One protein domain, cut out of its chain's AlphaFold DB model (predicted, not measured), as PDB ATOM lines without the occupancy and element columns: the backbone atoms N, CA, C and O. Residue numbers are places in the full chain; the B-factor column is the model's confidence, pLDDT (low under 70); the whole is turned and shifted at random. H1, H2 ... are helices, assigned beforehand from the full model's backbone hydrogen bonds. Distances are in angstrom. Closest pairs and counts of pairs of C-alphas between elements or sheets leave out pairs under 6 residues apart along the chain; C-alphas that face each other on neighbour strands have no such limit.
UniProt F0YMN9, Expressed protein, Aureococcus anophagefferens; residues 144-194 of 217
ATOM      1  N   TRP A 144     272.176 292.009 162.407       94.81
ATOM      2  CA  TRP A 144     272.515 293.119 163.273       94.81
ATOM      3  C   TRP A 144     271.824 292.975 164.634       94.81
ATOM      4  O   TRP A 144     270.642 292.628 164.732       94.81
ATOM      5  N   CYS A 145     272.585 293.228 165.694       93.62
ATOM      6  CA  CYS A 145     272.137 293.206 167.081       93.62
ATOM      7  C   CYS A 145     272.806 294.360 167.825       93.62
ATOM      8  O   CYS A 145     274.026 294.510 167.741       93.62
ATOM      9  N   ASP A 146     272.047 295.104 168.624       93.06
ATOM     10  CA  ASP A 146     272.613 296.138 169.491       93.06
ATOM     11  C   ASP A 146     273.083 295.525 170.817       93.06
ATOM     12  O   ASP A 146     272.281 295.027 171.605       93.06
ATOM     13  N   TRP A 147     274.390 295.567 171.070       89.50
ATOM     14  CA  TRP A 147     275.019 295.095 172.310       89.50
ATOM     15  C   TRP A 147     275.466 296.237 173.239       89.50
ATOM     16  O   TRP A 147     276.149 295.983 174.228       89.50
ATOM     17  N   SER A 148     275.058 297.482 172.971       89.62
ATOM     18  CA  SER A 148     275.468 298.682 173.725       89.62
ATOM     19  C   SER A 148     275.156 298.631 175.224       89.62
ATOM     20  O   SER A 148     275.785 299.330 176.012       89.62
ATOM     21  N   GLN A 149     274.214 297.784 175.642       86.31
ATOM     22  CA  GLN A 149     273.836 297.617 177.047       86.31
ATOM     23  C   GLN A 149     274.828 296.774 177.868       86.31
ATOM     24  O   GLN A 149     274.606 296.597 179.063       86.31
ATOM     25  N   ASN A 150     275.890 296.226 177.258       80.56
ATOM     26  CA  ASN A 150     276.895 295.380 177.924       80.56
ATOM     27  C   ASN A 150     276.290 294.211 178.737       80.56
ATOM     28  O   ASN A 150     276.849 293.760 179.738       80.56
ATOM     29  N   GLY A 151     275.118 293.725 178.317       83.00
ATOM     30  CA  GLY A 151     274.391 292.638 178.965       83.00
ATOM     31  C   GLY A 151     274.723 291.257 178.395       83.00
ATOM     32  O   GLY A 151     275.449 291.105 177.417       83.00
ATOM     33  N   LYS A 152     274.112 290.213 178.974       83.00
ATOM     34  CA  LYS A 152     274.192 288.833 178.441       83.00
ATOM     35  C   LYS A 152     273.402 288.630 177.147       83.00
ATOM     36  O   LYS A 152     273.579 287.619 176.474       83.00
ATOM     37  N   SER A 153     272.554 289.592 176.808       86.38
ATOM     38  CA  SER A 153     271.656 289.548 175.663       86.38
ATOM     39  C   SER A 153     271.647 290.921 174.984       86.38
ATOM     40  O   SER A 153     271.816 291.918 175.690       86.38
ATOM     41  N   PRO A 154     271.384 291.004 173.665       91.44
ATOM     42  CA  PRO A 154     271.341 292.293 172.976       91.44
ATOM     43  C   PRO A 154     270.159 293.142 173.468       91.44
ATOM     44  O   PRO A 154     269.274 292.630 174.151       91.44
ATOM     45  N   LYS A 155     270.097 294.427 173.142       94.25
ATOM     46  CA  LYS A 155     268.950 295.290 173.444       94.25
ATOM     47  C   LYS A 155     267.685 294.757 172.761       94.25
ATOM     48  O   LYS A 155     267.743 294.295 171.624       94.25
ATOM     49  N   THR A 156     266.544 294.812 173.456       96.75
ATOM     50  CA  THR A 156     265.231 294.604 172.824       96.75
ATOM     51  C   THR A 156     264.723 295.930 172.274       96.75
ATOM     52  O   THR A 156     264.581 296.891 173.030       96.75
ATOM     53  N   PHE A 157     264.428 295.982 170.982       96.50
ATOM     54  CA  PHE A 157     263.810 297.144 170.346       96.50
ATOM     55  C   PHE A 157     262.298 297.115 170.554       96.50
ATOM     56  O   PHE A 157     261.685 296.052 170.477       96.50
ATOM     57  N   ALA A 158     261.689 298.273 170.804       96.62
ATOM     58  CA  ALA A 158     260.234 298.370 170.884       96.62
ATOM     59  C   ALA A 158     259.584 298.152 169.507       96.62
ATOM     60  O   ALA A 158     258.598 297.435 169.410       96.62
ATOM     61  N   ALA A 159     260.179 298.714 168.453       96.38
ATOM     62  CA  ALA A 159     259.733 298.592 167.070       96.38
ATOM     63  C   ALA A 159     260.935 298.660 166.113       96.38
ATOM     64  O   ALA A 159     262.053 298.968 166.537       96.38
ATOM     65  N   LEU A 160     260.701 298.362 164.833       96.69
ATOM     66  CA  LEU A 160     261.640 298.689 163.762       96.69
ATOM     67  C   LEU A 160     261.533 300.185 163.445       96.69
ATOM     68  O   LEU A 160     260.431 300.697 163.269       96.69
ATOM     69  N   ASP A 161     262.672 300.865 163.356       96.38
ATOM     70  CA  ASP A 161     262.761 302.277 162.993       96.38
ATOM     71  C   ASP A 161     263.911 302.522 162.000       96.38
ATOM     72  O   ASP A 161     264.724 301.635 161.714       96.38
ATOM     73  N   ALA A 162     263.980 303.743 161.464       96.06
ATOM     74  CA  ALA A 162     265.003 304.133 160.497       96.06
ATOM     75  C   ALA A 162     266.434 304.049 161.064       96.06
ATOM     76  O   ALA A 162     267.374 303.792 160.313       96.06
ATOM     77  N   ALA A 163     266.616 304.228 162.377       96.50
ATOM     78  CA  ALA A 163     267.933 304.164 163.003       96.50
ATOM     79  C   ALA A 163     268.468 302.725 163.035       96.50
ATOM     80  O   ALA A 163     269.638 302.496 162.731       96.50
ATOM     81  N   VAL A 164     267.607 301.747 163.338       96.44
ATOM     82  CA  VAL A 164     267.948 300.318 163.280       96.44
ATOM     83  C   VAL A 164     268.293 299.896 161.851       96.44
ATOM     84  O   VAL A 164     269.297 299.214 161.651       96.44
ATOM     85  N   VAL A 165     267.505 300.324 160.858       96.62
ATOM     86  CA  VAL A 165     267.772 300.024 159.439       96.62
ATOM     87  C   VAL A 165     269.105 300.630 158.997       96.62
ATOM     88  O   VAL A 165     269.938 299.930 158.425       96.62
ATOM     89  N   ALA A 166     269.353 301.903 159.317       95.75
ATOM     90  CA  ALA A 166     270.608 302.569 158.988       95.75
ATOM     91  C   ALA A 166     271.818 301.864 159.625       95.75
ATOM     92  O   ALA A 166     272.806 301.610 158.939       95.75
ATOM     93  N   ALA A 167     271.734 301.492 160.906       95.12
ATOM     94  CA  ALA A 167     272.809 300.783 161.597       95.12
ATOM     95  C   ALA A 167     273.072 299.391 160.999       95.12
ATOM     96  O   ALA A 167     274.226 299.024 160.771       95.12
ATOM     97  N   ALA A 168     272.015 298.634 160.689       95.00
ATOM     98  CA  ALA A 168     272.143 297.343 160.023       95.00
ATOM     99  C   ALA A 168     272.784 297.479 158.631       95.00
ATOM    100  O   ALA A 168     273.663 296.685 158.291       95.00
ATOM    101  N   ASN A 169     272.409 298.506 157.862       93.56
ATOM    102  CA  ASN A 169     272.970 298.781 156.538       93.56
ATOM    103  C   ASN A 169     274.453 299.167 156.596       93.56
ATOM    104  O   ASN A 169     275.236 298.672 155.785       93.56
ATOM    105  N   VAL A 170     274.856 299.996 157.566       93.81
ATOM    106  CA  VAL A 170     276.268 300.362 157.793       93.81
ATOM    107  C   VAL A 170     277.120 299.122 158.076       93.81
ATOM    108  O   VAL A 170     278.200 298.976 157.508       93.81
ATOM    109  N   ASP A 171     276.608 298.188 158.880       90.06
ATOM    110  CA  ASP A 171     277.279 296.915 159.176       90.06
ATOM    111  C   ASP A 171     277.149 295.883 158.038       90.06
ATOM    112  O   ASP A 171     277.687 294.774 158.122       90.06
ATOM    113  N   GLY A 172     276.403 296.207 156.977       92.88
ATOM    114  CA  GLY A 172     276.095 295.289 155.891       92.88
ATOM    115  C   GLY A 172     275.328 294.044 156.357       92.88
ATOM    116  O   GLY A 172     275.518 292.962 155.801       92.88
ATOM    117  N   CYS A 173     274.498 294.142 157.385       94.25
ATOM    118  CA  CYS A 173     273.645 293.039 157.808       94.25
ATOM    119  C   CYS A 173     272.395 292.952 156.920       94.25
ATOM    120  O   CYS A 173     271.902 293.960 156.426       94.25
ATOM    121  N   LEU A 174     271.875 291.739 156.727       92.38
ATOM    122  CA  LEU A 174     270.625 291.494 155.992       92.38
ATOM    123  C   LEU A 174     269.408 291.477 156.919       92.38
ATOM    124  O   LEU A 174     268.291 291.758 156.498       92.38
ATOM    125  N   PHE A 175     269.631 291.126 158.181       94.12
ATOM    126  CA  PHE A 175     268.595 291.026 159.196       94.12
ATOM    127  C   PHE A 175     268.931 291.929 160.377       94.12
ATOM    128  O   PHE A 175     270.094 292.228 160.635       94.12
ATOM    129  N   ALA A 176     267.916 292.292 161.148       94.88
ATOM    130  CA  ALA A 176     268.049 292.793 162.510       94.88
ATOM    131  C   ALA A 176     267.167 291.924 163.414       94.88
ATOM    132  O   ALA A 176     266.190 291.336 162.941       94.88
ATOM    133  N   ARG A 177     267.491 291.798 164.704       94.56
ATOM    134  CA  ARG A 177     266.701 290.955 165.621       94.56
ATOM    135  C   ARG A 177     266.442 291.602 166.969       94.56
ATOM    136  O   ARG A 177     267.057 292.594 167.341       94.56
ATOM    137  N   LYS A 178     265.584 290.909 167.726       95.12
ATOM    138  CA  LYS A 178     265.164 291.225 169.094       95.12
ATOM    139  C   LYS A 178     264.203 292.415 169.171       95.12
ATOM    140  O   LYS A 178     264.353 293.304 170.000       95.12
ATOM    141  N   PHE A 179     263.187 292.394 168.320       96.88
ATOM    142  CA  PHE A 179     262.022 293.267 168.439       96.88
ATOM    143  C   PHE A 179     261.046 292.681 169.461       96.88
ATOM    144  O   PHE A 179     260.877 291.463 169.525       96.88
ATOM    145  N   LYS A 180     260.465 293.542 170.298       96.62
ATOM    146  CA  LYS A 180     259.489 293.159 171.321       96.62
ATOM    147  C   LYS A 180     258.219 292.608 170.680       96.62
ATOM    148  O   LYS A 180     257.741 291.556 171.092       96.62
ATOM    149  N   ASP A 181     257.729 293.320 169.673       96.19
ATOM    150  CA  ASP A 181     256.514 293.000 168.940       96.19
ATOM    151  C   ASP A 181     256.865 292.591 167.495       96.19
ATOM    152  O   ASP A 181     257.911 293.005 166.973       96.19
ATOM    153  N   PRO A 182     256.035 291.762 166.831       96.19
ATOM    154  CA  PRO A 182     256.216 291.446 165.419       96.19
ATOM    155  C   PRO A 182     256.237 292.719 164.571       96.19
ATOM    156  O   PRO A 182     255.402 293.603 164.753       96.19
ATOM    157  N   VAL A 183     257.168 292.797 163.622       95.81
ATOM    158  CA  VAL A 183     257.251 293.927 162.692       95.81
ATOM    159  C   VAL A 183     256.232 293.710 161.566       95.81
ATOM    160  O   VAL A 183     256.361 292.717 160.843       95.81
ATOM    161  N   PRO A 184     255.233 294.595 161.385       95.88
ATOM    162  CA  PRO A 184     254.311 294.498 160.258       95.88
ATOM    163  C   PRO A 184     255.064 294.604 158.928       95.88
ATOM    164  O   PRO A 184     255.952 295.445 158.784       95.88
ATOM    165  N   VAL A 185     254.697 293.770 157.950       94.94
ATOM    166  CA  VAL A 185     255.388 293.706 156.649       94.94
ATOM    167  C   VAL A 185     255.377 295.060 155.938       94.94
ATOM    168  O   VAL A 185     256.401 295.449 155.385       94.94
ATOM    169  N   ASP A 186     254.272 295.802 156.002       94.25
ATOM    170  CA  ASP A 186     254.154 297.107 155.337       94.25
ATOM    171  C   ASP A 186     255.071 298.159 155.969       94.25
ATOM    172  O   ASP A 186     255.770 298.879 155.262       94.25
ATOM    173  N   ALA A 187     255.164 298.181 157.303       92.75
ATOM    174  CA  ALA A 187     256.094 299.058 158.014       92.75
ATOM    175  C   ALA A 187     257.557 298.719 157.685       92.75
ATOM    176  O   ALA A 187     258.383 299.613 157.512       92.75
ATOM    177  N   TRP A 188     257.883 297.426 157.572       95.12
ATOM    178  CA  TRP A 188     259.202 296.991 157.116       95.12
ATOM    179  C   TRP A 188     259.482 297.431 155.673       95.12
ATOM    180  O   TRP A 188     260.560 297.958 155.416       95.12
ATOM    181  N   ARG A 189     258.523 297.267 154.748       94.62
ATOM    182  CA  ARG A 189     258.673 297.675 153.341       94.62
ATOM    183  C   ARG A 189     258.951 299.168 153.219       94.62
ATOM    184  O   ARG A 189     259.973 299.521 152.638       94.62
ATOM    185  N   ALA A 190     258.121 300.006 153.840       93.44
ATOM    186  CA  ALA A 190     258.278 301.459 153.806       93.44
ATOM    187  C   ALA A 190     259.660 301.906 154.323       93.44
ATOM    188  O   ALA A 190     260.300 302.778 153.744       93.44
ATOM    189  N   LEU A 191     260.167 301.268 155.387       94.69
ATOM    190  CA  LEU A 191     261.468 301.617 155.970       94.69
ATOM    191  C   LEU A 191     262.676 301.079 155.190       94.69
ATOM    192  O   LEU A 191     263.727 301.718 155.195       94.69
ATOM    193  N   VAL A 192     262.574 299.884 154.605       93.75
ATOM    194  CA  VAL A 192     263.730 299.167 154.035       93.75
ATOM    195  C   VAL A 192     263.827 299.322 152.523       93.75
ATOM    196  O   VAL A 192     264.935 299.428 152.001       93.75
ATOM    197  N   LEU A 193     262.692 299.323 151.828       92.69
ATOM    198  CA  LEU A 193     262.625 299.472 150.373       92.69
ATOM    199  C   LEU A 193     262.345 300.925 149.963       92.69
ATOM    200  O   LEU A 193     262.703 301.319 148.858       92.69
ATOM    201  N   GLY A 194     261.777 301.722 150.873       88.75
ATOM    202  CA  GLY A 194     261.200 303.023 150.553       88.75
ATOM    203  C   GLY A 194     259.782 302.876 149.999       88.75
ATOM    204  O   GLY A 194     259.362 301.787 149.601       88.75
TER     205      GLY A 194
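AT A GLANCE: This is residues 144 to 194 of the 217 residues of the protein "Expressed protein" of Aureococcus anophagefferens (UniProt F0YMN9). Little regular structure is here: short helix H1 sits between a folded-back loop, residues 144 to 161, reaching one end of the long axis, and short helix H2 at the other. A second loop, residues 171 to 184, joins H1 to H2. The printed part has 51 residues, 17 of them in the two named helices, H1 then H2, with no named strand; the class is all helix. It is compact, with a radius of gyration of the C-alphas of 11.0 A and spans of 33 by 24 by 14 A.

IN THESE COORDINATES: Find C-alpha 162 at (265.003, 304.133, 160.497); from there H1, residues 162 to 170, runs 12.2 A to C-alpha 170. H2, residues 185 to 192, runs 10.3 A and ends at C-alpha 192, (263.730, 299.167, 154.035).

HOW THE PARTS SIT: Look at Ala 162 and Leu 191, whose C-alphas, 6.3 A apart, are the closest of H1 and H2. The helices only just touch, with 3 pairs of C-alphas within 8 A. They run the same way at a steep tilt of 58 degrees. In both, every O i to N i+4 pair is within hydrogen-bond range.

THE WHOLE: The C-alphas farthest apart, of Lys 152 and Gly 194, are 33.9 A apart. The printed part has no cut, the link from H1 to H2 is long, and no printed residue is under 70 in pLDDT.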